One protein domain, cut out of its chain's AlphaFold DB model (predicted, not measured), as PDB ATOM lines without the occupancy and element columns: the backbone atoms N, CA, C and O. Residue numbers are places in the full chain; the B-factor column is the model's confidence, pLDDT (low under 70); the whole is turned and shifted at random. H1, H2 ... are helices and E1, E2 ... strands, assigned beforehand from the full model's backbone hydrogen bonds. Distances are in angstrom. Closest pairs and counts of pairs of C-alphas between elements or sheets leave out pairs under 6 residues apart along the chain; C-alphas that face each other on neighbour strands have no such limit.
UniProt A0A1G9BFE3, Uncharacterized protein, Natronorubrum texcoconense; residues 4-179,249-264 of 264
ATOM      1  N   TRP A   4     139.168 114.649 169.193       45.72
ATOM      2  CA  TRP A   4     138.235 115.771 169.327       45.72
ATOM      3  C   TRP A   4     138.352 116.802 168.189       45.72
ATOM      4  O   TRP A   4     137.360 117.404 167.782       45.72
ATOM      5  N   ALA A   5     139.551 116.972 167.622       46.75
ATOM      6  CA  ALA A   5     139.730 117.747 166.394       46.75
ATOM      7  C   ALA A   5     139.108 117.007 165.201       46.75
ATOM      8  O   ALA A   5     138.561 117.622 164.293       46.75
ATOM      9  N   TRP A   6     139.128 115.672 165.245       51.69
ATOM     10  CA  TRP A   6     138.539 114.814 164.218       51.69
ATOM     11  C   TRP A   6     137.009 114.835 164.274       51.69
ATOM     12  O   TRP A   6     136.362 114.848 163.231       51.69
ATOM     13  N   THR A   7     136.414 114.894 165.469       54.53
ATOM     14  CA  THR A   7     134.958 115.021 165.630       54.53
ATOM     15  C   THR A   7     134.440 116.423 165.319       54.53
ATOM     16  O   THR A   7     133.297 116.540 164.886       54.53
ATOM     17  N   ARG A   8     135.244 117.480 165.505       52.25
ATOM     18  CA  ARG A   8     134.838 118.860 165.184       52.25
ATOM     19  C   ARG A   8     135.022 119.228 163.707       52.25
ATOM     20  O   ARG A   8     134.224 120.009 163.202       52.25
ATOM     21  N   TYR A   9     136.032 118.674 163.028       50.69
ATOM     22  CA  TYR A   9     136.418 119.094 161.670       50.69
ATOM     23  C   TYR A   9     136.370 117.986 160.597       50.69
ATOM     24  O   TYR A   9     136.631 118.263 159.432       50.69
ATOM     25  N   GLY A  10     135.961 116.759 160.948       36.56
ATOM     26  CA  GLY A  10     135.698 115.677 159.988       36.56
ATOM     27  C   GLY A  10     136.947 114.935 159.488       36.56
ATOM     28  O   GLY A  10     138.062 115.448 159.516       36.56
ATOM     29  N   PHE A  11     136.753 113.682 159.055       41.50
ATOM     30  CA  PHE A  11     137.824 112.740 158.681       41.50
ATOM     31  C   PHE A  11     138.458 113.041 157.309       41.50
ATOM     32  O   PHE A  11     139.640 112.767 157.117       41.50
ATOM     33  N   ASP A  12     137.695 113.643 156.393       38.94
ATOM     34  CA  ASP A  12     138.125 113.902 155.010       38.94
ATOM     35  C   ASP A  12     138.658 115.330 154.794       38.94
ATOM     36  O   ASP A  12     139.405 115.567 153.853       38.94
ATOM     37  N   GLY A  13     138.358 116.269 155.701       40.22
ATOM     38  CA  GLY A  13     138.789 117.664 155.578       40.22
ATOM     39  C   GLY A  13     140.285 117.855 155.813       40.22
ATOM     40  O   GLY A  13     140.935 118.562 155.075       40.22
ATOM     41  N   VAL A  14     140.896 117.153 156.768       48.38
ATOM     42  CA  VAL A  14     142.246 117.496 157.275       48.38
ATOM     43  C   VAL A  14     143.396 117.149 156.308       48.38
ATOM     44  O   VAL A  14     144.540 117.543 156.544       48.38
ATOM     45  N   ARG A  15     143.128 116.413 155.222       49.41
ATOM     46  CA  ARG A  15     144.138 116.106 154.195       49.41
ATOM     47  C   ARG A  15     144.219 117.200 153.124       49.41
ATOM     48  O   ARG A  15     145.329 117.603 152.797       49.41
ATOM     49  N   ASP A  16     143.073 117.741 152.709       52.97
ATOM     50  CA  ASP A  16     142.979 118.731 151.626       52.97
ATOM     51  C   ASP A  16     142.659 120.149 152.151       52.97
ATOM     52  O   ASP A  16     143.287 121.111 151.720       52.97
ATOM     53  N   ASP A  17     141.869 120.284 153.218       70.62
ATOM     54  CA  ASP A  17     141.466 121.542 153.866       70.62
ATOM     55  C   ASP A  17     141.968 121.627 155.322       70.62
ATOM     56  O   ASP A  17     141.450 120.995 156.249       70.62
ATOM     57  N   TRP A  18     142.993 122.449 155.566       81.19
ATOM     58  CA  TRP A  18     143.437 122.740 156.933       81.19
ATOM     59  C   TRP A  18     142.271 123.261 157.793       81.19
ATOM     60  O   TRP A  18     141.483 124.064 157.307       81.19
ATOM     61  N   PRO A  19     142.116 122.852 159.065       84.69
ATOM     62  CA  PRO A  19     141.108 123.454 159.935       84.69
ATOM     63  C   PRO A  19     141.328 124.972 160.075       84.69
ATOM     64  O   PRO A  19     142.478 125.409 160.021       84.69
ATOM     65  N   PRO A  20     140.284 125.779 160.360       91.25
ATOM     66  CA  PRO A  20     140.409 127.236 160.431       91.25
ATOM     67  C   PRO A  20     141.584 127.768 161.277       91.25
ATOM     68  O   PRO A  20     142.241 128.685 160.809       91.25
ATOM     69  N   PRO A  21     141.924 127.215 162.468       92.56
ATOM     70  CA  PRO A  21     143.079 127.717 163.224       92.56
ATOM     71  C   PRO A  21     144.403 127.625 162.467       92.56
ATOM     72  O   PRO A  21     145.254 128.488 162.620       92.56
ATOM     73  N   PHE A  22     144.570 126.586 161.654       93.06
ATOM     74  CA  PHE A  22     145.772 126.385 160.856       93.06
ATOM     75  C   PHE A  22     145.800 127.315 159.646       93.06
ATOM     76  O   PHE A  22     146.855 127.848 159.330       93.06
ATOM     77  N   GLN A  23     144.651 127.519 158.990       93.31
ATOM     78  CA  GLN A  23     144.532 128.467 157.877       93.31
ATOM     79  C   GLN A  23     144.827 129.895 158.345       93.31
ATOM     80  O   GLN A  23     145.652 130.576 157.749       93.31
ATOM     81  N   ASP A  24     144.215 130.310 159.455       95.88
ATOM     82  CA  ASP A  24     144.408 131.644 160.020       95.88
ATOM     83  C   ASP A  24     145.849 131.855 160.504       95.88
ATOM     84  O   ASP A  24     146.375 132.955 160.382       95.88
ATOM     85  N   ALA A  25     146.489 130.819 161.058       96.50
ATOM     86  CA  ALA A  25     147.894 130.875 161.452       96.50
ATOM     87  C   ALA A  25     148.827 131.000 160.237       96.50
ATOM     88  O   ALA A  25     149.740 131.818 160.270       96.50
ATOM     89  N   LEU A  26     148.584 130.231 159.167       96.00
ATOM     90  CA  LEU A  26     149.356 130.322 157.922       96.00
ATOM     91  C   LEU A  26     149.235 131.707 157.291       96.00
ATOM     92  O   LEU A  26     150.248 132.334 157.018       96.00
ATOM     93  N   SER A  27     148.001 132.195 157.142       97.00
ATOM     94  CA  SER A  27     147.724 133.524 156.593       97.00
ATOM     95  C   SER A  27     148.349 134.624 157.449       97.00
ATOM     96  O   SER A  27     148.907 135.568 156.913       97.00
ATOM     97  N   ALA A  28     148.339 134.490 158.779       98.25
ATOM     98  CA  ALA A  28     149.005 135.449 159.657       98.25
ATOM     99  C   ALA A  28     150.535 135.461 159.469       98.25
ATOM    100  O   ALA A  28     151.146 136.522 159.548       98.25
ATOM    101  N   ILE A  29     151.153 134.300 159.218       98.00
ATOM    102  CA  ILE A  29     152.584 134.198 158.898       98.00
ATOM    103  C   ILE A  29     152.873 134.830 157.527       98.00
ATOM    104  O   ILE A  29     153.818 135.607 157.413       98.00
ATOM    105  N   GLU A  30     152.057 134.538 156.509       97.81
ATOM    106  CA  GLU A  30     152.139 135.152 155.171       97.81
ATOM    107  C   GLU A  30     152.091 136.683 155.254       97.81
ATOM    108  O   GLU A  30     153.021 137.355 154.804       97.81
ATOM    109  N   ASP A  31     151.072 137.226 155.924       98.31
ATOM    110  CA  ASP A  31     150.894 138.668 156.116       98.31
ATOM    111  C   ASP A  31     152.066 139.295 156.899       98.31
ATOM    112  O   ASP A  31     152.432 140.451 156.678       98.31
ATOM    113  N   ALA A  32     152.671 138.564 157.842       98.06
ATOM    114  CA  ALA A  32     153.833 139.043 158.593       98.06
ATOM    115  C   ALA A  32     155.083 139.162 157.706       98.06
ATOM    116  O   ALA A  32     155.800 140.161 157.795       98.06
ATOM    117  N   PHE A  33     155.329 138.199 156.812       96.88
ATOM    118  CA  PHE A  33     156.422 138.311 155.842       96.88
ATOM    119  C   PHE A  33     156.158 139.398 154.799       96.88
ATOM    120  O   PHE A  33     157.088 140.118 154.442       96.88
ATOM    121  N   GLU A  34     154.910 139.592 154.362       97.56
ATOM    122  CA  GLU A  34     154.560 140.714 153.481       97.56
ATOM    123  C   GLU A  34     154.870 142.067 154.145       97.56
ATOM    124  O   GLU A  34     155.431 142.957 153.499       97.56
ATOM    125  N   GLN A  35     154.589 142.213 155.446       98.31
ATOM    126  CA  GLN A  35     154.962 143.410 156.209       98.31
ATOM    127  C   GLN A  35     156.484 143.620 156.246       98.31
ATOM    128  O   GLN A  35     156.941 144.742 156.021       98.31
ATOM    129  N   VAL A  36     157.278 142.565 156.479       97.25
ATOM    130  CA  VAL A  36     158.756 142.634 156.472       97.25
ATOM    131  C   VAL A  36     159.285 143.049 155.098       97.25
ATOM    132  O   VAL A  36     160.092 143.974 155.003       97.25
ATOM    133  N   LEU A  37     158.809 142.412 154.024       96.44
ATOM    134  CA  LEU A  37     159.228 142.733 152.657       96.44
ATOM    135  C   LEU A  37     158.844 144.164 152.272       96.44
ATOM    136  O   LEU A  37     159.655 144.891 151.698       96.44
ATOM    137  N   THR A  38     157.631 144.594 152.631       97.31
ATOM    138  CA  THR A  38     157.169 145.970 152.412       97.31
ATOM    139  C   THR A  38     158.067 146.960 153.149       97.31
ATOM    140  O   THR A  38     158.567 147.903 152.537       97.31
ATOM    141  N   TYR A  39     158.344 146.711 154.431       97.81
ATOM    142  CA  TYR A  39     159.207 147.553 155.256       97.81
ATOM    143  C   TYR A  39     160.616 147.713 154.672       97.81
ATOM    144  O   TYR A  39     161.135 148.835 154.603       97.81
ATOM    145  N   ALA A  40     161.230 146.603 154.249       96.56
ATOM    146  CA  ALA A  40     162.564 146.588 153.660       96.56
ATOM    147  C   ALA A  40     162.590 147.339 152.319       96.56
ATOM    148  O   ALA A  40     163.428 148.224 152.115       96.56
ATOM    149  N   ASN A  41     161.616 147.070 151.444       95.44
ATOM    150  CA  ASN A  41     161.512 147.694 150.128       95.44
ATOM    151  C   ASN A  41     161.273 149.213 150.211       95.44
ATOM    152  O   ASN A  41     161.923 149.981 149.502       95.44
ATOM    153  N   GLU A  42     160.408 149.675 151.120       96.88
ATOM    154  CA  GLU A  42     160.185 151.111 151.370       96.88
ATOM    155  C   GLU A  42     161.460 151.853 151.806       96.88
ATOM    156  O   GLU A  42     161.557 153.073 151.654       96.88
ATOM    157  N   ARG A  43     162.447 151.121 152.332       96.94
ATOM    158  CA  ARG A  43     163.747 151.635 152.781       96.94
ATOM    159  C   ARG A  43     164.889 151.318 151.812       96.94
ATOM    160  O   ARG A  43     166.040 151.578 152.157       96.94
ATOM    161  N   SER A  44     164.592 150.791 150.620       95.88
ATOM    162  CA  SER A  44     165.590 150.366 149.623       95.88
ATOM    163  C   SER A  44     166.613 149.367 150.187       95.88
ATOM    164  O   SER A  44     167.806 149.441 149.895       95.88
ATOM    165  N   ARG A  45     166.144 148.453 151.040       94.88
ATOM    166  CA  ARG A  45     166.921 147.351 151.623       94.88
ATOM    167  C   ARG A  45     166.403 146.036 151.061       94.88
ATOM    168  O   ARG A  45     165.214 145.925 150.777       94.88
ATOM    169  N   LEU A  46     167.292 145.049 150.924       91.12
ATOM    170  CA  LEU A  46     166.943 143.706 150.442       91.12
ATOM    171  C   LEU A  46     166.188 143.731 149.095       91.12
ATOM    172  O   LEU A  46     165.224 142.994 148.893       91.12
ATOM    173  N   GLU A  47     166.602 144.609 148.174       89.25
ATOM    174  CA  GLU A  47     165.946 144.754 146.871       89.25
ATOM    175  C   GLU A  47     165.927 143.417 146.112       89.25
ATOM    176  O   GLU A  47     166.967 142.807 145.866       89.25
ATOM    177  N   GLY A  48     164.730 142.975 145.721       85.06
ATOM    178  CA  GLY A  48     164.534 141.709 145.012       85.06
ATOM    179  C   GLY A  48     164.471 140.469 145.906       85.06
ATOM    180  O   GLY A  48     164.386 139.366 145.370       85.06
ATOM    181  N   LEU A  49     164.490 140.620 147.237       89.38
ATOM    182  CA  LEU A  49     164.169 139.521 148.140       89.38
ATOM    183  C   LEU A  49     162.697 139.129 147.975       89.38
ATOM    184  O   LEU A  49     161.798 139.962 148.077       89.38
ATOM    185  N   GLU A  50     162.464 137.840 147.761       88.56
ATOM    186  CA  GLU A  50     161.137 137.238 147.729       88.56
ATOM    187  C   GLU A  50     161.039 136.225 148.870       88.56
ATOM    188  O   GLU A  50     161.959 135.437 149.094       88.56
ATOM    189  N   ALA A  51     159.919 136.242 149.592       86.94
ATOM    190  CA  ALA A  51     159.582 135.223 150.578       86.94
ATOM    191  C   ALA A  51     158.308 134.513 150.127       86.94
ATOM    192  O   ALA A  51     157.327 135.154 149.746       86.94
ATOM    193  N   VAL A  52     158.329 133.184 150.176       90.19
ATOM    194  CA  VAL A  52     157.176 132.342 149.865       90.19
ATOM    195  C   VAL A  52     156.900 131.478 151.082       90.19
ATOM    196  O   VAL A  52     157.794 130.803 151.588       90.19
ATOM    197  N   VAL A  53     155.656 131.501 151.550       91.81
ATOM    198  CA  VAL A  53     155.192 130.602 152.602       91.81
ATOM    199  C   VAL A  53     154.444 129.463 151.931       91.81
ATOM    200  O   VAL A  53     153.485 129.674 151.191       91.81
ATOM    201  N   GLU A  54     154.899 128.240 152.173       90.31
ATOM    202  CA  GLU A  54     154.305 127.052 151.577       90.31
ATOM    203  C   GLU A  54     153.611 126.196 152.631       90.31
ATOM    204  O   GLU A  54     154.127 125.920 153.718       90.31
ATOM    205  N   ARG A  55     152.416 125.714 152.284       89.19
ATOM    206  CA  ARG A  55     151.695 124.754 153.110       89.19
ATOM    207  C   ARG A  55     152.406 123.400 153.079       89.19
ATOM    208  O   ARG A  55     152.408 122.713 152.061       89.19
ATOM    209  N   GLY A  56     152.908 122.972 154.233       84.44
ATOM    210  CA  GLY A  56     153.522 121.657 154.399       84.44
ATOM    211  C   GLY A  56     152.532 120.493 154.559       84.44
ATOM    212  O   GLY A  56     151.388 120.641 155.007       84.44
ATOM    213  N   ASP A  57     153.022 119.289 154.263       84.00
ATOM    214  CA  ASP A  57     152.312 118.032 154.497       84.00
ATOM    215  C   ASP A  57     152.192 117.687 155.983       84.00
ATOM    216  O   ASP A  57     153.130 117.873 156.765       84.00
ATOM    217  N   LEU A  58     151.092 117.014 156.345       83.56
ATOM    218  CA  LEU A  58     150.851 116.504 157.697       83.56
ATOM    219  C   LEU A  58     152.069 115.744 158.245       83.56
ATOM    220  O   LEU A  58     152.463 114.697 157.722       83.56
ATOM    221  N   VAL A  59     152.608 116.218 159.366       81.44
ATOM    222  CA  VAL A  59     153.702 115.561 160.085       81.44
ATOM    223  C   VAL A  59     153.129 114.649 161.168       81.44
ATOM    224  O   VAL A  59     152.332 115.057 162.013       81.44
ATOM    225  N   ARG A  60     153.535 113.376 161.160       77.69
ATOM    226  CA  ARG A  60     153.224 112.430 162.240       77.69
ATOM    227  C   ARG A  60     154.471 112.205 163.075       77.69
ATOM    228  O   ARG A  60     155.348 111.444 162.674       77.69
ATOM    229  N   LEU A  61     154.545 112.834 164.238       72.50
ATOM    230  CA  LEU A  61     155.633 112.566 165.172       72.50
ATOM    231  C   LEU A  61     155.481 111.149 165.747       72.50
ATOM    232  O   LEU A  61     154.348 110.724 166.011       72.50
ATOM    233  N   PRO A  62     156.577 110.382 165.881       60.53
ATOM    234  CA  PRO A  62     156.519 109.068 166.502       60.53
ATOM    235  C   PRO A  62     155.965 109.192 167.927       60.53
ATOM    236  O   PRO A  62     156.326 110.098 168.677       60.53
ATOM    237  N   LEU A  63     155.052 108.291 168.299       55.59
ATOM    238  CA  LEU A  63     154.599 108.199 169.685       55.59
ATOM    239  C   LEU A  63     155.793 107.746 170.538       55.59
ATOM    240  O   LEU A  63     156.452 106.777 170.145       55.59
ATOM    241  N   PRO A  64     156.077 108.388 171.687       52.03
ATOM    242  CA  PRO A  64     157.120 107.904 172.577       52.03
ATOM    243  C   PRO A  64     156.814 106.449 172.944       52.03
ATOM    244  O   PRO A  64     155.673 106.101 173.264       52.03
ATOM    245  N   THR A  65     157.820 105.580 172.857       43.59
ATOM    246  CA  THR A  65     157.705 104.170 173.241       43.59
ATOM    247  C   THR A  65     157.355 104.090 174.725       43.59
ATOM    248  O   THR A  65     158.220 104.218 175.591       43.59
ATOM    249  N   MET A  66     156.066 103.931 175.034       42.28
ATOM    250  CA  MET A  66     155.584 103.867 176.411       42.28
ATOM    251  C   MET A  66     156.090 102.585 177.069       42.28
ATOM    252  O   MET A  66     155.767 101.483 176.628       42.28
ATOM    253  N   SER A  67     156.844 102.719 178.160       39.06
ATOM    254  CA  SER A  67     157.256 101.561 178.958       39.06
ATOM    255  C   SER A  67     156.137 101.054 179.881       39.06
ATOM    256  O   SER A  67     156.189  99.896 180.295       39.06
ATOM    257  N   ARG A  68     155.100 101.862 180.190       39.78
ATOM    258  CA  ARG A  68     153.915 101.447 180.972       39.78
ATOM    259  C   ARG A  68     152.641 102.238 180.603       39.78
ATOM    260  O   ARG A  68     152.739 103.440 180.396       39.78
ATOM    261  N   PRO A  69     151.441 101.618 180.602       42.59
ATOM    262  CA  PRO A  69     150.175 102.274 180.232       42.59
ATOM    263  C   PRO A  69     149.653 103.345 181.209       42.59
ATOM    264  O   PRO A  69     148.680 104.020 180.889       42.59
ATOM    265  N   SER A  70     150.228 103.468 182.412       42.62
ATOM    266  CA  SER A  70     149.717 104.339 183.485       42.62
ATOM    267  C   SER A  70     150.350 105.732 183.538       42.62
ATOM    268  O   SER A  70     149.883 106.572 184.299       42.62
ATOM    269  N   GLU A  71     151.396 105.988 182.753       42.62
ATOM    270  CA  GLU A  71     152.082 107.281 182.691       42.62
ATOM    271  C   GLU A  71     151.980 107.801 181.258       42.62
ATOM    272  O   GLU A  71     152.799 107.485 180.396       42.62
ATOM    273  N   ALA A  72     150.934 108.578 180.975       53.03
ATOM    274  CA  ALA A  72     150.868 109.352 179.743       53.03
ATOM    275  C   ALA A  72     151.915 110.476 179.823       53.03
ATOM    276  O   ALA A  72     151.609 111.599 180.217       53.03
ATOM    277  N   VAL A  73     153.171 110.166 179.500       64.75
ATOM    278  CA  VAL A  73     154.227 111.174 179.387       64.75
ATOM    279  C   VAL A  73     153.987 111.942 178.091       64.75
ATOM    280  O   VAL A  73     154.228 111.428 176.998       64.75
ATOM    281  N   VAL A  74     153.471 113.167 178.200       75.19
ATOM    282  CA  VAL A  74     153.414 114.092 177.061       75.19
ATOM    283  C   VAL A  74     154.844 114.528 176.689       75.19
ATOM    284  O   VAL A  74     155.666 114.722 177.597       75.19
ATOM    285  N   PRO A  75     155.195 114.615 175.390       81.31
ATOM    286  CA  PRO A  75     156.559 114.935 174.961       81.31
ATOM    287  C   PRO A  75     156.925 116.379 175.322       81.31
ATOM    288  O   PRO A  75     156.051 117.248 175.306       81.31
ATOM    289  N   SER A  76     158.199 116.635 175.633       85.00
ATOM    290  CA  SER A  76     158.720 118.003 175.764       85.00
ATOM    291  C   SER A  76     158.793 118.697 174.403       85.00
ATOM    292  O   SER A  76     158.790 118.029 173.365       85.00
ATOM    293  N   LEU A  77     158.897 120.030 174.411       85.62
ATOM    294  CA  LEU A  77     159.207 120.824 173.220       85.62
ATOM    295  C   LEU A  77     160.436 120.286 172.468       85.62
ATOM    296  O   LEU A  77     160.363 120.065 171.264       85.62
ATOM    297  N   GLU A  78     161.519 119.987 173.188       84.50
ATOM    298  CA  GLU A  78     162.750 119.413 172.625       84.50
ATOM    299  C   GLU A  78     162.479 118.115 171.850       84.50
ATOM    300  O   GLU A  78     162.815 118.018 170.675       84.50
ATOM    301  N   THR A  79     161.757 117.156 172.445       85.12
ATOM    302  CA  THR A  79     161.392 115.902 171.764       85.12
ATOM    303  C   THR A  79     160.526 116.139 170.521       85.12
ATOM    304  O   THR A  79     160.632 115.411 169.533       85.12
ATOM    305  N   VAL A  80     159.637 117.138 170.554       87.69
ATOM    306  CA  VAL A  80     158.808 117.505 169.395       87.69
ATOM    307  C   VAL A  80     159.669 118.083 168.274       87.69
ATOM    308  O   VAL A  80     159.500 117.673 167.125       87.69
ATOM    309  N   LEU A  81     160.605 118.973 168.599       86.88
ATOM    310  CA  LEU A  81     161.533 119.585 167.646       86.88
ATOM    311  C   LEU A  81     162.499 118.559 167.038       86.88
ATOM    312  O   LEU A  81     162.699 118.557 165.827       86.88
ATOM    313  N   GLU A  82     163.053 117.640 167.830       84.31
ATOM    314  CA  GLU A  82     163.894 116.540 167.332       84.31
ATOM    315  C   GLU A  82     163.123 115.603 166.394       84.31
ATOM    316  O   GLU A  82     163.600 115.215 165.321       84.31
ATOM    317  N   GLY A  83     161.895 115.250 166.785       84.94
ATOM    318  CA  GLY A  83     161.011 114.445 165.955       84.94
ATOM    319  C   GLY A  83     160.647 115.160 164.655       84.94
ATOM    320  O   GLY A  83     160.588 114.515 163.611       84.94
ATOM    321  N   PHE A  84     160.426 116.475 164.696       88.69
ATOM    322  CA  PHE A  84     160.136 117.268 163.504       88.69
ATOM    323  C   PHE A  84     161.341 117.320 162.565       88.69
ATOM    324  O   PHE A  84     161.197 116.961 161.399       88.69
ATOM    325  N   ARG A  85     162.537 117.601 163.090       85.50
ATOM    326  CA  ARG A  85     163.798 117.551 162.340       85.50
ATOM    327  C   ARG A  85     163.991 116.220 161.624       85.50
ATOM    328  O   ARG A  85     164.294 116.196 160.439       85.50
ATOM    329  N   THR A  86     163.777 115.113 162.334       84.25
ATOM    330  CA  THR A  86     163.889 113.762 161.757       84.25
ATOM    331  C   THR A  86     162.945 113.598 160.566       84.25
ATOM    332  O   THR A  86     163.305 112.998 159.562       84.25
ATOM    333  N   ARG A  87     161.733 114.164 160.641       86.69
ATOM    334  CA  ARG A  87     160.762 114.121 159.540       86.69
ATOM    335  C   ARG A  87     161.144 115.002 158.358       86.69
ATOM    336  O   ARG A  87     160.804 114.632 157.241       86.69
ATOM    337  N   LEU A  88     161.787 116.142 158.593       86.38
ATOM    338  CA  LEU A  88     162.305 116.996 157.523       86.38
ATOM    339  C   LEU A  88     163.453 116.296 156.784       86.38
ATOM    340  O   LEU A  88     163.433 116.227 155.560       86.38
ATOM    341  N   ASP A  89     164.373 115.679 157.529       83.25
ATOM    342  CA  ASP A  89     165.480 114.883 156.983       83.25
ATOM    343  C   ASP A  89     164.973 113.668 156.183       83.25
ATOM    344  O   ASP A  89     165.338 113.476 155.029       83.25
ATOM    345  N   GLU A  90     164.019 112.903 156.732       85.56
ATOM    346  CA  GLU A  90     163.372 111.777 156.033       85.56
ATOM    347  C   GLU A  90     162.664 112.184 154.728       85.56
ATOM    348  O   GLU A  90     162.443 111.336 153.858       85.56
ATOM    349  N   ARG A  91     162.244 113.450 154.615       87.12
ATOM    350  CA  ARG A  91     161.560 113.994 153.436       87.12
ATOM    351  C   ARG A  91     162.515 114.615 152.421       87.12
ATOM    352  O   ARG A  91     162.044 114.932 151.335       87.12
ATOM    353  N   ASP A  92     163.798 114.766 152.755       83.88
ATOM    354  CA  ASP A  92     164.808 115.399 151.898       83.88
ATOM    355  C   ASP A  92     164.396 116.822 151.457       83.88
ATOM    356  O   ASP A  92     164.506 117.195 150.293       83.88
ATOM    357  N   VAL A  93     163.838 117.604 152.395       83.31
ATOM    358  CA  VAL A  93     163.338 118.980 152.154       83.31
ATOM    359  C   VAL A  93     164.251 120.070 152.718       83.31
ATOM    360  O   VAL A  93     163.884 121.242 152.706       83.31
ATOM    361  N   LEU A  94     165.410 119.692 153.255       83.19
ATOM    362  CA  LEU A  94     166.355 120.632 153.849       83.19
ATOM    363  C   LEU A  94     167.180 121.287 152.740       83.19
ATOM    364  O   LEU A  94     167.865 120.592 151.991       83.19
ATOM    365  N   THR A  95     167.085 122.610 152.606       78.25
ATOM    366  CA  THR A  95     167.600 123.320 151.416       78.25
ATOM    367  C   THR A  95     168.771 124.246 151.693       78.25
ATOM    368  O   THR A  95     169.560 124.491 150.781       78.25
ATOM    369  N   GLY A  96     168.923 124.743 152.917       76.31
ATOM    370  CA  GLY A  96     169.945 125.731 153.241       76.31
ATOM    371  C   GLY A  96     169.395 127.114 153.589       76.31
ATOM    372  O   GLY A  96     170.137 127.946 154.098       76.31
ATOM    373  N   SER A  97     168.137 127.393 153.252       77.06
ATOM    374  CA  SER A  97     167.563 128.742 153.218       77.06
ATOM    375  C   SER A  97     166.084 128.790 153.613       77.06
ATOM    376  O   SER A  97     165.380 129.731 153.252       77.06
ATOM    377  N   THR A  98     165.583 127.762 154.295       85.50
ATOM    378  CA  THR A  98     164.166 127.607 154.638       85.50
ATOM    379  C   THR A  98     163.955 127.603 156.148       85.50
ATOM    380  O   THR A  98     164.655 126.921 156.894       85.50
ATOM    381  N   CYS A  99     162.931 128.329 156.602       89.19
ATOM    382  CA  CYS A  99     162.364 128.158 157.936       89.19
ATOM    383  C   CYS A  99     161.214 127.144 157.883       89.19
ATOM    384  O   CYS A  99     160.191 127.378 157.239       89.19
ATOM    385  N   HIS A 100     161.339 126.044 158.621       92.06
ATOM    386  CA  HIS A 100     160.306 125.021 158.751       92.06
ATOM    387  C   HIS A 100     159.469 125.246 160.014       92.06
ATOM    388  O   HIS A 100     159.955 125.121 161.137       92.06
ATOM    389  N   ALA A 101     158.174 125.517 159.853       94.06
ATOM    390  CA  ALA A 101     157.261 125.731 160.974       94.06
ATOM    391  C   ALA A 101     156.305 124.545 161.166       94.06
ATOM    392  O   ALA A 101     155.487 124.230 160.299       94.06
ATOM    393  N   LEU A 102     156.356 123.898 162.334       94.06
ATOM    394  CA  LEU A 102     155.366 122.897 162.719       94.06
ATOM    395  C   LEU A 102     154.200 123.555 163.459       94.06
ATOM    396  O   LEU A 102     154.261 123.800 164.666       94.06
ATOM    397  N   LEU A 103     153.087 123.736 162.751       94.31
ATOM    398  CA  LEU A 103     151.803 124.068 163.364       94.31
ATOM    399  C   LEU A 103     151.264 122.829 164.097       94.31
ATOM    400  O   LEU A 103     150.797 121.861 163.491       94.31
ATOM    401  N   SER A 104     151.386 122.819 165.420       91.44
ATOM    402  CA  SER A 104     151.071 121.675 166.269       91.44
ATOM    403  C   SER A 104     149.689 121.798 166.906       91.44
ATOM    404  O   SER A 104     149.268 122.853 167.372       91.44
ATOM    405  N   TRP A 105     148.983 120.669 166.987       89.12
ATOM    406  CA  TRP A 105     147.733 120.562 167.738       89.12
ATOM    407  C   TRP A 105     147.920 119.687 168.969       89.12
ATOM    408  O   TRP A 105     147.578 118.494 168.974       89.12
ATOM    409  N   ALA A 106     148.471 120.289 170.018       86.44
ATOM    410  CA  ALA A 106     148.745 119.648 171.295       86.44
ATOM    411  C   ALA A 106     148.135 120.470 172.453       86.44
ATOM    412  O   ALA A 106     148.852 120.941 173.333       86.44
ATOM    413  N   PRO A 107     146.794 120.597 172.495       84.19
ATOM    414  CA  PRO A 107     146.060 121.506 173.388       84.19
ATOM    415  C   PRO A 107     146.283 121.288 174.885       84.19
ATOM    416  O   PRO A 107     146.028 122.173 175.682       84.19
ATOM    417  N   LEU A 108     146.701 120.087 175.286       82.31
ATOM    418  CA  LEU A 108     146.900 119.712 176.688       82.31
ATOM    419  C   LEU A 108     148.380 119.474 177.016       82.31
ATOM    420  O   LEU A 108     148.707 119.028 178.115       82.31
ATOM    421  N   ASN A 109     149.281 119.723 176.060       81.06
ATOM    422  CA  ASN A 109     150.703 119.480 176.242       81.06
ATOM    423  C   ASN A 109     151.410 120.723 176.800       81.06
ATOM    424  O   ASN A 109     152.088 121.442 176.073       81.06
ATOM    425  N   HIS A 110     151.283 120.937 178.110       78.81
ATOM    426  CA  HIS A 110     151.968 122.014 178.839       78.81
ATOM    427  C   HIS A 110     153.496 121.995 178.668       78.81
ATOM    428  O   HIS A 110     154.123 123.042 178.705       78.81
ATOM    429  N   ARG A 111     154.113 120.833 178.398       81.25
ATOM    430  CA  ARG A 111     155.570 120.723 178.193       81.25
ATOM    431  C   ARG A 111     156.047 121.234 176.832       81.25
ATOM    432  O   ARG A 111     157.243 121.455 176.660       81.25
ATOM    433  N   VAL A 112     155.136 121.354 175.867       82.25
ATOM    434  CA  VAL A 112     155.359 122.086 174.610       82.25
ATOM    435  C   VAL A 112     154.928 123.543 174.754       82.25
ATOM    436  O   VAL A 112     155.392 124.363 173.980       82.25
ATOM    437  N   GLY A 113     154.038 123.843 175.712       86.38
ATOM    438  CA  GLY A 113     153.381 125.140 175.891       86.38
ATOM    439  C   GLY A 113     152.875 125.698 174.564       86.38
ATOM    440  O   GLY A 113     152.205 124.963 173.835       86.38
ATOM    441  N   TYR A 114     153.163 126.963 174.255       88.94
ATOM    442  CA  TYR A 114     152.746 127.611 173.002       88.94
ATOM    443  C   TYR A 114     153.674 127.382 171.825       88.94
ATOM    444  O   TYR A 114     153.253 127.621 170.694       88.94
ATOM    445  N   GLY A 115     154.846 126.800 172.049       88.75
ATOM    446  CA  GLY A 115     155.827 126.664 170.997       88.75
ATOM    447  C   GLY A 115     157.242 126.906 171.470       88.75
ATOM    448  O   GLY A 115     157.527 126.914 172.668       88.75
ATOM    449  N   GLY A 116     158.120 127.027 170.492       87.44
ATOM    450  CA  GLY A 116     159.485 127.458 170.703       87.44
ATOM    451  C   GLY A 116     160.410 127.016 169.583       87.44
ATOM    452  O   GLY A 116     160.164 126.039 168.859       87.44
ATOM    453  N   THR A 117     161.532 127.715 169.522       81.62
ATOM    454  CA  THR A 117     162.719 127.373 168.746       81.62
ATOM    455  C   THR A 117     163.804 126.852 169.700       81.62
ATOM    456  O   THR A 117     163.807 127.155 170.895       81.62
ATOM    457  N   LEU A 118     164.739 126.027 169.216       62.91
ATOM    458  CA  LEU A 118     165.950 125.702 169.987       62.91
ATOM    459  C   LEU A 118     167.071 126.676 169.613       62.91
ATOM    460  O   LEU A 118     167.375 126.863 168.438       62.91
ATOM    461  N   SER A 119     167.718 127.268 170.616       47.25
ATOM    462  CA  SER A 119     168.879 128.151 170.446       47.25
ATOM    463  C   SER A 119     170.053 127.438 169.735       47.25
ATOM    464  O   SER A 119     170.227 126.231 169.933       47.25
ATOM    465  N   PRO A 120     170.873 128.135 168.918       47.00
ATOM    466  CA  PRO A 120     170.866 129.574 168.638       47.00
ATOM    467  C   PRO A 120     170.205 129.917 167.288       47.00
ATOM    468  O   PRO A 120     170.682 130.821 166.620       47.00
ATOM    469  N   ASN A 121     169.184 129.137 166.879       51.50
ATOM    470  CA  ASN A 121     168.226 129.307 165.749       51.50
ATOM    471  C   ASN A 121     168.001 127.991 164.972       51.50
ATOM    472  O   ASN A 121     168.039 127.944 163.749       51.50
ATOM    473  N   ALA A 122     167.831 126.896 165.720       49.81
ATOM    474  CA  ALA A 122     167.398 125.554 165.320       49.81
ATOM    475  C   ALA A 122     167.900 125.061 163.950       49.81
ATOM    476  O   ALA A 122     167.110 124.738 163.070       49.81
ATOM    477  N   TRP A 123     169.222 124.960 163.814       51.19
ATOM    478  CA  TRP A 123     169.909 124.625 162.570       51.19
ATOM    479  C   TRP A 123     169.650 123.164 162.165       51.19
ATOM    480  O   TRP A 123     169.988 122.227 162.912       51.19
ATOM    481  N   THR A 124     169.098 122.941 160.971       47.41
ATOM    482  CA  THR A 124     168.865 121.608 160.390       47.41
ATOM    483  C   THR A 124     169.641 121.402 159.079       47.41
ATOM    484  O   THR A 124     169.062 121.469 158.007       47.41
ATOM    485  N   GLY A 125     170.944 121.082 159.157       39.09
ATOM    486  CA  GLY A 125     171.810 120.832 157.970       39.09
ATOM    487  C   GLY A 125     172.367 122.136 157.377       39.09
ATOM    488  O   GLY A 125     171.958 123.181 157.843       39.09
ATOM    489  N   ASN A 126     173.337 122.211 156.451       36.88
ATOM    490  CA  ASN A 126     173.897 121.270 155.469       36.88
ATOM    491  C   ASN A 126     175.101 120.467 156.023       36.88
ATOM    492  O   ASN A 126     176.038 121.020 156.598       36.88
ATOM    493  N   VAL A 127     175.105 119.134 155.896       46.00
ATOM    494  CA  VAL A 127     176.189 118.301 156.456       46.00
ATOM    495  C   VAL A 127     177.397 118.307 155.518       46.00
ATOM    496  O   VAL A 127     177.586 117.394 154.717       46.00
ATOM    497  N   THR A 128     178.281 119.293 155.689       42.81
ATOM    498  CA  THR A 128     179.701 119.170 155.306       42.81
ATOM    499  C   THR A 128     180.658 119.462 156.469       42.81
ATOM    500  O   THR A 128     181.735 120.020 156.309       42.81
ATOM    501  N   GLY A 129     180.316 119.008 157.678       40.00
ATOM    502  CA  GLY A 129     181.310 118.773 158.734       40.00
ATOM    503  C   GLY A 129     181.981 120.007 159.354       40.00
ATOM    504  O   GLY A 129     183.034 119.843 159.972       40.00
ATOM    505  N   GLN A 130     181.393 121.203 159.251       38.69
ATOM    506  CA  GLN A 130     181.806 122.371 160.039       38.69
ATOM    507  C   GLN A 130     180.637 122.961 160.848       38.69
ATOM    508  O   GLN A 130     179.498 122.889 160.395       38.69
ATOM    509  N   PRO A 131     180.878 123.547 162.040       41.84
ATOM    510  CA  PRO A 131     179.832 124.034 162.950       41.84
ATOM    511  C   PRO A 131     179.179 125.362 162.516       41.84
ATOM    512  O   PRO A 131     178.634 126.064 163.360       41.84
ATOM    513  N   THR A 132     179.293 125.750 161.244       44.00
ATOM    514  CA  THR A 132     179.017 127.118 160.772       44.00
ATOM    515  C   THR A 132     178.102 127.208 159.544       44.00
ATOM    516  O   THR A 132     177.964 128.302 159.014       44.00
ATOM    517  N   ASP A 133     177.449 126.123 159.103       48.06
ATOM    518  CA  ASP A 133     176.526 126.151 157.944       48.06
ATOM    519  C   ASP A 133     175.057 126.431 158.327       48.06
ATOM    520  O   ASP A 133     174.394 125.577 158.914       48.06
ATOM    521  N   THR A 134     174.573 127.630 157.976       53.38
ATOM    522  CA  THR A 134     173.285 128.305 158.280       53.38
ATOM    523  C   THR A 134     172.039 127.667 157.634       53.38
ATOM    524  O   THR A 134     171.131 128.365 157.197       53.38
ATOM    525  N   GLY A 135     171.994 126.342 157.516       63.00
ATOM    526  CA  GLY A 135     171.297 125.690 156.407       63.00
ATOM    527  C   GLY A 135     169.828 125.274 156.569       63.00
ATOM    528  O   GLY A 135     169.425 124.349 155.878       63.00
ATOM    529  N   ASP A 136     169.062 125.892 157.461       80.25
ATOM    530  CA  ASP A 136     167.590 125.846 157.614       80.25
ATOM    531  C   ASP A 136     167.286 126.009 159.110       80.25
ATOM    532  O   ASP A 136     168.031 125.512 159.963       80.25
ATOM    533  N   SER A 137     166.184 126.677 159.434       85.31
ATOM    534  CA  SER A 137     165.702 126.843 160.807       85.31
ATOM    535  C   SER A 137     164.411 126.057 161.024       85.31
ATOM    536  O   SER A 137     163.696 125.724 160.078       85.31
ATOM    537  N   GLN A 138     164.083 125.738 162.277       88.94
ATOM    538  CA  GLN A 138     162.794 125.131 162.603       88.94
ATOM    539  C   GLN A 138     162.159 125.696 163.871       88.94
ATOM    540  O   GLN A 138     162.834 126.024 164.847       88.94
ATOM    541  N   THR A 139     160.832 125.719 163.872       92.75
ATOM    542  CA  THR A 139     160.026 126.164 165.006       92.75
ATOM    543  C   THR A 139     158.784 125.302 165.186       92.75
ATOM    544  O   THR A 139     158.346 124.593 164.272       92.75
ATOM    545  N   VAL A 140     158.193 125.357 166.375       92.81
ATOM    546  CA  VAL A 140     156.892 124.761 166.677       92.81
ATOM    547  C   VAL A 140     155.979 125.861 167.191       92.81
ATOM    548  O   VAL A 140     156.334 126.529 168.148       92.81
ATOM    549  N   ALA A 141     154.773 125.967 166.635       93.56
ATOM    550  CA  ALA A 141     153.694 126.779 167.193       93.56
ATOM    551  C   ALA A 141     152.533 125.861 167.597       93.56
ATOM    552  O   ALA A 141     151.911 125.206 166.757       93.56
ATOM    553  N   ASN A 142     152.233 125.766 168.891       91.88
ATOM    554  CA  ASN A 142     151.172 124.911 169.418       91.88
ATOM    555  C   ASN A 142     149.815 125.617 169.397       91.88
ATOM    556  O   ASN A 142     149.266 126.003 170.431       91.88
ATOM    557  N   LEU A 143     149.239 125.692 168.198       92.75
ATOM    558  CA  LEU A 143     147.922 126.280 167.953       92.75
ATOM    559  C   LEU A 143     146.831 125.641 168.818       92.75
ATOM    560  O   LEU A 143     145.880 126.293 169.226       92.75
ATOM    561  N   GLY A 144     146.952 124.344 169.115       88.88
ATOM    562  CA  GLY A 144     145.981 123.664 169.967       88.88
ATOM    563  C   GLY A 144     145.918 124.252 171.379       88.88
ATOM    564  O   GLY A 144     144.836 124.301 171.961       88.88
ATOM    565  N   ALA A 145     147.062 124.651 171.940       88.00
ATOM    566  CA  ALA A 145     147.132 125.195 173.292       88.00
ATOM    567  C   ALA A 145     146.592 126.627 173.333       88.00
ATOM    568  O   ALA A 145     145.731 126.914 174.159       88.00
ATOM    569  N   THR A 146     146.989 127.478 172.387       90.69
ATOM    570  CA  THR A 146     146.475 128.854 172.287       90.69
ATOM    571  C   THR A 146     144.971 128.887 172.005       90.69
ATOM    572  O   THR A 146     144.255 129.690 172.596       90.69
ATOM    573  N   GLU A 147     144.449 127.974 171.175       90.50
ATOM    574  CA  GLU A 147     143.004 127.854 170.927       90.50
ATOM    575  C   GLU A 147     142.219 127.387 172.156       90.50
ATOM    576  O   GLU A 147     141.042 127.721 172.291       90.50
ATOM    577  N   LEU A 148     142.828 126.559 173.012       88.38
ATOM    578  CA  LEU A 148     142.154 126.031 174.194       88.38
ATOM    579  C   LEU A 148     142.225 126.997 175.380       88.38
ATOM    580  O   LEU A 148     141.259 127.083 176.136       88.38
ATOM    581  N   TRP A 149     143.372 127.643 175.584       86.31
ATOM    582  CA  TRP A 149     143.658 128.415 176.792       86.31
ATOM    583  C   TRP A 149     143.486 129.923 176.602       86.31
ATOM    584  O   TRP A 149     143.244 130.605 177.591       86.31
ATOM    585  N   ASP A 150     143.529 130.420 175.362       90.31
ATOM    586  CA  ASP A 150     143.328 131.833 175.045       90.31
ATOM    587  C   ASP A 150     142.265 132.033 173.949       90.31
ATOM    588  O   ASP A 150     141.063 131.889 174.180       90.31
ATOM    589  N   SER A 151     142.685 132.449 172.751       91.56
ATOM    590  CA  SER A 151     141.802 132.860 171.667       91.56
ATOM    591  C   SER A 151     142.485 132.737 170.309       91.56
ATOM    592  O   SER A 151     143.711 132.729 170.204       91.56
ATOM    593  N   ARG A 152     141.681 132.771 169.238       94.94
ATOM    594  CA  ARG A 152     142.176 132.795 167.852       94.94
ATOM    595  C   ARG A 152     143.143 133.943 167.567       94.94
ATOM    596  O   ARG A 152     144.029 133.804 166.729       94.94
ATOM    597  N   ALA A 153     142.978 135.085 168.233       95.50
ATOM    598  CA  ALA A 153     143.883 136.211 168.049       95.50
ATOM    599  C   ALA A 153     145.282 135.899 168.611       95.50
ATOM    600  O   ALA A 153     146.266 136.124 167.917       95.50
ATOM    601  N   VAL A 154     145.355 135.263 169.787       93.69
ATOM    602  CA  VAL A 154     146.619 134.766 170.356       93.69
ATOM    603  C   VAL A 154     147.211 133.653 169.495       93.69
ATOM    604  O   VAL A 154     148.407 133.658 169.250       93.69
ATOM    605  N   THR A 155     146.389 132.743 168.961       94.94
ATOM    606  CA  THR A 155     146.850 131.694 168.034       94.94
ATOM    607  C   THR A 155     147.589 132.270 166.823       94.94
ATOM    608  O   THR A 155     148.643 131.756 166.454       94.94
ATOM    609  N   ARG A 156     147.072 133.351 166.222       97.50
ATOM    610  CA  ARG A 156     147.740 134.044 165.106       97.50
ATOM    611  C   ARG A 156     149.031 134.725 165.550       97.50
ATOM    612  O   ARG A 156     150.055 134.537 164.903       97.50
ATOM    613  N   ASN A 157     148.997 135.453 166.667       95.56
ATOM    614  CA  ASN A 157     150.190 136.096 167.215       95.56
ATOM    615  C   ASN A 157     151.285 135.079 167.520       95.56
ATOM    616  O   ASN A 157     152.426 135.318 167.148       95.56
ATOM    617  N   MET A 158     150.946 133.934 168.117       93.44
ATOM    618  CA  MET A 158     151.945 132.920 168.429       93.44
ATOM    619  C   MET A 158     152.508 132.237 167.192       93.44
ATOM    620  O   MET A 158     153.697 131.954 167.154       93.44
ATOM    621  N   ALA A 159     151.702 132.018 166.154       96.00
ATOM    622  CA  ALA A 159     152.224 131.510 164.890       96.00
ATOM    623  C   ALA A 159     153.274 132.458 164.284       96.00
ATOM    624  O   ALA A 159     154.340 132.001 163.883       96.00
ATOM    625  N   ILE A 160     153.002 133.769 164.280       97.12
ATOM    626  CA  ILE A 160     153.957 134.794 163.838       97.12
ATOM    627  C   ILE A 160     155.195 134.794 164.737       97.12
ATOM    628  O   ILE A 160     156.312 134.682 164.249       97.12
ATOM    629  N   HIS A 161     154.991 134.901 166.046       94.06
ATOM    630  CA  HIS A 161     156.039 135.004 167.055       94.06
ATOM    631  C   HIS A 161     157.053 133.859 166.955       94.06
ATOM    632  O   HIS A 161     158.251 134.092 166.842       94.06
ATOM    633  N   GLU A 162     156.568 132.617 166.920       93.25
ATOM    634  CA  GLU A 162     157.432 131.437 166.872       93.25
ATOM    635  C   GLU A 162     158.208 131.326 165.556       93.25
ATOM    636  O   GLU A 162     159.318 130.792 165.537       93.25
ATOM    637  N   VAL A 163     157.644 131.822 164.452       94.31
ATOM    638  CA  VAL A 163     158.343 131.891 163.164       94.31
ATOM    639  C   VAL A 163     159.383 133.002 163.171       94.31
ATOM    640  O   VAL A 163     160.520 132.752 162.776       94.31
ATOM    641  N   LEU A 164     159.046 134.200 163.651       93.62
ATOM    642  CA  LEU A 164     159.973 135.333 163.673       93.62
ATOM    643  C   LEU A 164     161.172 135.103 164.593       93.62
ATOM    644  O   LEU A 164     162.253 135.571 164.258       93.62
ATOM    645  N   HIS A 165     161.042 134.296 165.649       90.88
ATOM    646  CA  HIS A 165     162.192 133.826 166.438       90.88
ATOM    647  C   HIS A 165     163.284 133.163 165.599       90.88
ATOM    648  O   HIS A 165     164.454 133.191 165.960       90.88
ATOM    649  N   THR A 166     162.936 132.564 164.459       90.06
ATOM    650  CA  THR A 166     163.939 131.974 163.563       90.06
ATOM    651  C   THR A 166     164.681 133.003 162.704       90.06
ATOM    652  O   THR A 166     165.705 132.664 162.113       90.06
ATOM    653  N   PHE A 167     164.192 134.245 162.669       90.44
ATOM    654  CA  PHE A 167     164.738 135.382 161.924       90.44
ATOM    655  C   PHE A 167     165.236 136.503 162.844       90.44
ATOM    656  O   PHE A 167     165.302 137.666 162.445       90.44
ATOM    657  N   LEU A 168     165.547 136.167 164.093       88.31
ATOM    658  CA  LEU A 168     166.061 137.094 165.087       88.31
ATOM    659  C   LEU A 168     167.300 136.464 165.717       88.31
ATOM    660  O   LEU A 168     167.255 135.357 166.248       88.31
ATOM    661  N   ASP A 169     168.434 137.148 165.613       85.94
ATOM    662  CA  ASP A 169     169.629 136.827 166.386       85.94
ATOM    663  C   ASP A 169     169.894 137.925 167.418       85.94
ATOM    664  O   ASP A 169     169.358 139.034 167.342       85.94
ATOM    665  N   THR A 170     170.706 137.602 168.423       85.81
ATOM    666  CA  THR A 170     170.991 138.531 169.521       85.81
ATOM    667  C   THR A 170     171.592 139.843 169.019       85.81
ATOM    668  O   THR A 170     171.220 140.896 169.525       85.81
ATOM    669  N   ASP A 171     172.444 139.811 167.989       86.25
ATOM    670  CA  ASP A 171     173.085 141.011 167.441       86.25
ATOM    671  C   ASP A 171     172.057 141.964 166.802       86.25
ATOM    672  O   ASP A 171     172.094 143.176 167.038       86.25
ATOM    673  N   ALA A 172     171.114 141.440 166.011       88.62
ATOM    674  CA  ALA A 172     170.047 142.229 165.403       88.62
ATOM    675  C   ALA A 172     169.075 142.787 166.451       88.62
ATOM    676  O   ALA A 172     168.649 143.938 166.335       88.62
ATOM    677  N   VAL A 173     168.751 141.999 167.480       88.94
ATOM    678  CA  VAL A 173     167.878 142.423 168.583       88.94
ATOM    679  C   VAL A 173     168.548 143.529 169.403       88.94
ATOM    680  O   VAL A 173     167.960 144.596 169.578       88.94
ATOM    681  N   GLU A 174     169.796 143.334 169.837       89.81
ATOM    682  CA  GLU A 174     170.547 144.318 170.626       89.81
ATOM    683  C   GLU A 174     170.731 145.634 169.863       89.81
ATOM    684  O   GLU A 174     170.594 146.712 170.445       89.81
ATOM    685  N   ALA A 175     170.963 145.568 168.549       91.00
ATOM    686  CA  ALA A 175     171.095 146.754 167.706       91.00
ATOM    687  C   ALA A 175     169.821 147.619 167.646       91.00
ATOM    688  O   ALA A 175     169.919 148.812 167.348       91.00
ATOM    689  N   VAL A 176     168.644 147.038 167.899       93.12
ATOM    690  CA  VAL A 176     167.342 147.714 167.767       93.12
ATOM    691  C   VAL A 176     166.718 148.034 169.120       93.12
ATOM    692  O   VAL A 176     166.300 149.169 169.349       93.12
ATOM    693  N   ALA A 177     166.644 147.049 170.013       87.44
ATOM    694  CA  ALA A 177     165.997 147.174 171.315       87.44
ATOM    695  C   ALA A 177     166.960 147.593 172.431       87.44
ATOM    696  O   ALA A 177     166.503 147.941 173.514       87.44
ATOM    697  N   ASN A 178     168.281 147.563 172.197       87.88
ATOM    698  CA  ASN A 178     169.284 147.709 173.259       87.88
ATOM    699  C   ASN A 178     169.057 146.704 174.415       87.88
ATOM    700  O   ASN A 178     169.337 146.986 175.580       87.88
ATOM    701  N   SER A 179     168.545 145.525 174.062       83.94
ATOM    702  CA  SER A 179     168.265 144.384 174.930       83.94
ATOM    703  C   SER A 179     168.656 143.108 174.190       83.94
ATOM    704  O   SER A 179     168.634 143.076 172.962       83.94
ATOM    705  N   ALA A 249     160.230 148.087 165.339       96.75
ATOM    706  CA  ALA A 249     161.409 147.393 165.854       96.75
ATOM    707  C   ALA A 249     161.483 145.925 165.434       96.75
ATOM    708  O   ALA A 249     162.554 145.463 165.052       96.75
ATOM    709  N   THR A 250     160.367 145.192 165.468       97.12
ATOM    710  CA  THR A 250     160.331 143.812 164.973       97.12
ATOM    711  C   THR A 250     160.700 143.775 163.491       97.12
ATOM    712  O   THR A 250     161.555 142.987 163.097       97.12
ATOM    713  N   LEU A 251     160.114 144.663 162.680       98.25
ATOM    714  CA  LEU A 251     160.410 144.765 161.249       98.25
ATOM    715  C   LEU A 251     161.890 145.094 160.991       98.25
ATOM    716  O   LEU A 251     162.532 144.455 160.155       98.25
ATOM    717  N   GLU A 252     162.449 146.052 161.731       97.81
ATOM    718  CA  GLU A 252     163.851 146.457 161.616       97.81
ATOM    719  C   GLU A 252     164.815 145.323 161.986       97.81
ATOM    720  O   GLU A 252     165.771 145.070 161.249       97.81
ATOM    721  N   ALA A 253     164.568 144.630 163.100       95.62
ATOM    722  CA  ALA A 253     165.431 143.553 163.577       95.62
ATOM    723  C   ALA A 253     165.437 142.362 162.607       95.62
ATOM    724  O   ALA A 253     166.509 141.901 162.215       95.62
ATOM    725  N   VAL A 254     164.261 141.936 162.128       95.06
ATOM    726  CA  VAL A 254     164.154 140.873 161.111       95.06
ATOM    727  C   VAL A 254     164.862 141.285 159.815       95.06
ATOM    728  O   VAL A 254     165.597 140.495 159.227       95.06
ATOM    729  N   THR A 255     164.709 142.541 159.383       95.88
ATOM    730  CA  THR A 255     165.393 143.046 158.178       95.88
ATOM    731  C   THR A 255     166.918 142.990 158.332       95.88
ATOM    732  O   THR A 255     167.607 142.534 157.422       95.88
ATOM    733  N   ARG A 256     167.465 143.391 159.490       93.62
ATOM    734  CA  ARG A 256     168.914 143.313 159.783       93.62
ATOM    735  C   ARG A 256     169.442 141.882 159.789       93.62
ATOM    736  O   ARG A 256     170.530 141.622 159.269       93.62
ATOM    737  N   TYR A 257     168.677 140.966 160.379       90.69
ATOM    738  CA  TYR A 257     169.014 139.548 160.381       90.69
ATOM    739  C   TYR A 257     169.118 139.008 158.947       90.69
ATOM    740  O   TYR A 257     170.100 138.350 158.597       90.69
ATOM    741  N   LEU A 258     168.139 139.332 158.096       90.38
ATOM    742  CA  LEU A 258     168.110 138.895 156.700       90.38
ATOM    743  C   LEU A 258     169.285 139.453 155.887       90.38
ATOM    744  O   LEU A 258     169.911 138.696 155.151       90.38
ATOM    745  N   GLU A 259     169.645 140.727 156.060       90.19
ATOM    746  CA  GLU A 259     170.830 141.321 155.410       90.19
ATOM    747  C   GLU A 259     172.110 140.557 155.755       90.19
ATOM    748  O   GLU A 259     172.901 140.216 154.881       90.19
ATOM    749  N   THR A 260     172.277 140.221 157.033       82.94
ATOM    750  CA  THR A 260     173.459 139.494 157.510       82.94
ATOM    751  C   THR A 260     173.471 138.040 157.037       82.94
ATOM    752  O   THR A 260     174.541 137.455 156.870       82.94
ATOM    753  N   SER A 261     172.294 137.448 156.838       77.94
ATOM    754  CA  SER A 261     172.142 136.042 156.459       77.94
ATOM    755  C   SER A 261     172.273 135.809 154.953       77.94
ATOM    756  O   SER A 261     172.726 134.743 154.558       77.94
ATOM    757  N   ILE A 262     171.911 136.790 154.119       72.25
ATOM    758  CA  ILE A 262     172.025 136.707 152.650       72.25
ATOM    759  C   ILE A 262     173.457 136.996 152.171       72.25
ATOM    760  O   ILE A 262     173.885 136.453 151.155       72.25
ATOM    761  N   ASP A 263     174.213 137.824 152.898       58.09
ATOM    762  CA  ASP A 263     175.609 138.151 152.570       58.09
ATOM    763  C   ASP A 263     176.622 137.045 152.956       58.09
ATOM    764  O   ASP A 263     177.823 137.190 152.695       58.09
ATOM    765  N   ARG A 264     176.168 135.958 153.595       52.34
ATOM    766  CA  ARG A 264     176.983 134.802 154.017       52.34
ATOM    767  C   ARG A 264     176.892 133.652 153.020       52.34
ATOM    768  O   ARG A 264     177.962 133.054 152.762       52.34
TER     769      ARG A 264
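This is residues 4 to 179 and 249 to 264 of the 264 residues of an uncharacterized protein of Natronorubrum texcoconense (UniProt A0A1G9BFE3). A short ribbon of two parallel strands, E1 and E2, lies in the middle, with H4 on one side of it and H6 on the other. The long helix H3 crosses H6 at a steep tilt and comes near the last residue of E1 with Phe 22, H5 packs near the first ends of H3 and H6, and H8 packs at the other end of H6 with H7 beside it. H1 and H2 lie beyond the first end of H3, and residues 66 to 71 of a long link stick out. The printed part has 192 residues and is mostly helix, with eight named helices and two named strands in the order H1 H2 H3 H4 E1 E2 H5 H6 H7 H8. It is compact, with a radius of gyration of the C-alphas of 17.6 A and spans of 56 by 39 by 34 A.

E1, residues 99 to 103, and E2, residues 137 to 141, are parallel at 18 degrees; N 100 and O 137 are 2.8 A apart and N 139 and O 100 2.9 A, within hydrogen-bond range. Residues 115 to 116 pair antiparallel with residues 140 to 141 of E2. The closest C-alphas of E2 and H6, residues 152 to 167, are those of Ala 141 and Ala 159, 5.5 A apart. For E2 and H4, residues 77 to 91, they are those of Val 140 and Leu 81, 7.0 A apart; H4 touches no helix. H6 touches H3, residues 20 to 42, at a steep tilt of 49 degrees, the same way, closest at the C-alphas of Arg 156 and Ala 25, 4.8 A. H5, residues 143 to 149, touches residues 152 to 159 of H6, closest at the C-alphas of Thr 146 and Thr 155, 5.1 A. Residues 251 to 255 of H8, residues 249 to 262, touch residues 35 to 40 of H3, about perpendicular at 77 degrees, closest at the C-alphas of Leu 251 and Val 36, 5.5 A. H7, residues 170 to 177, touches H8 at a shallow tilt of 32 degrees, opposite ways, closest at the C-alphas of Ala 172 and Ala 253, 5.1 A. H1, residues 4 to 9, and H2, residues 13 to 16, meet only through their link and touch no helix. Every O i to N i+4 pair is within hydrogen-bond range in H1, H3, H4, H5, H7 and H8, and 10 of 12 are in H6; H2 is too short for such a pair.

H3 is 32.3 A long, from C-alpha 20 at (140.409, 127.236, 160.431) to C-alpha 42 at (160.185, 151.111, 151.370). H6 measures 23.5 A, H4 21.1 A, H8 20.0 A, E2 13.6 A and E1 12.6 A. H8 ends with C-alpha 262 at (172.025, 136.707, 152.650).

The C-alphas of Ser 44 and Ser 70 are the two farthest apart, at 59.3 A. Residues 180 to 248 are not printed; C-alphas 179 and 249 are 11.8 A apart across the cut. The links H3 to H4, 34 residues, and E1 to E2, 33 residues, are long. Mean pLDDT of the printed part is 79.6, and residues 4 to 16, 62 to 73, 118 to 135 and 263 to 264 are under 70.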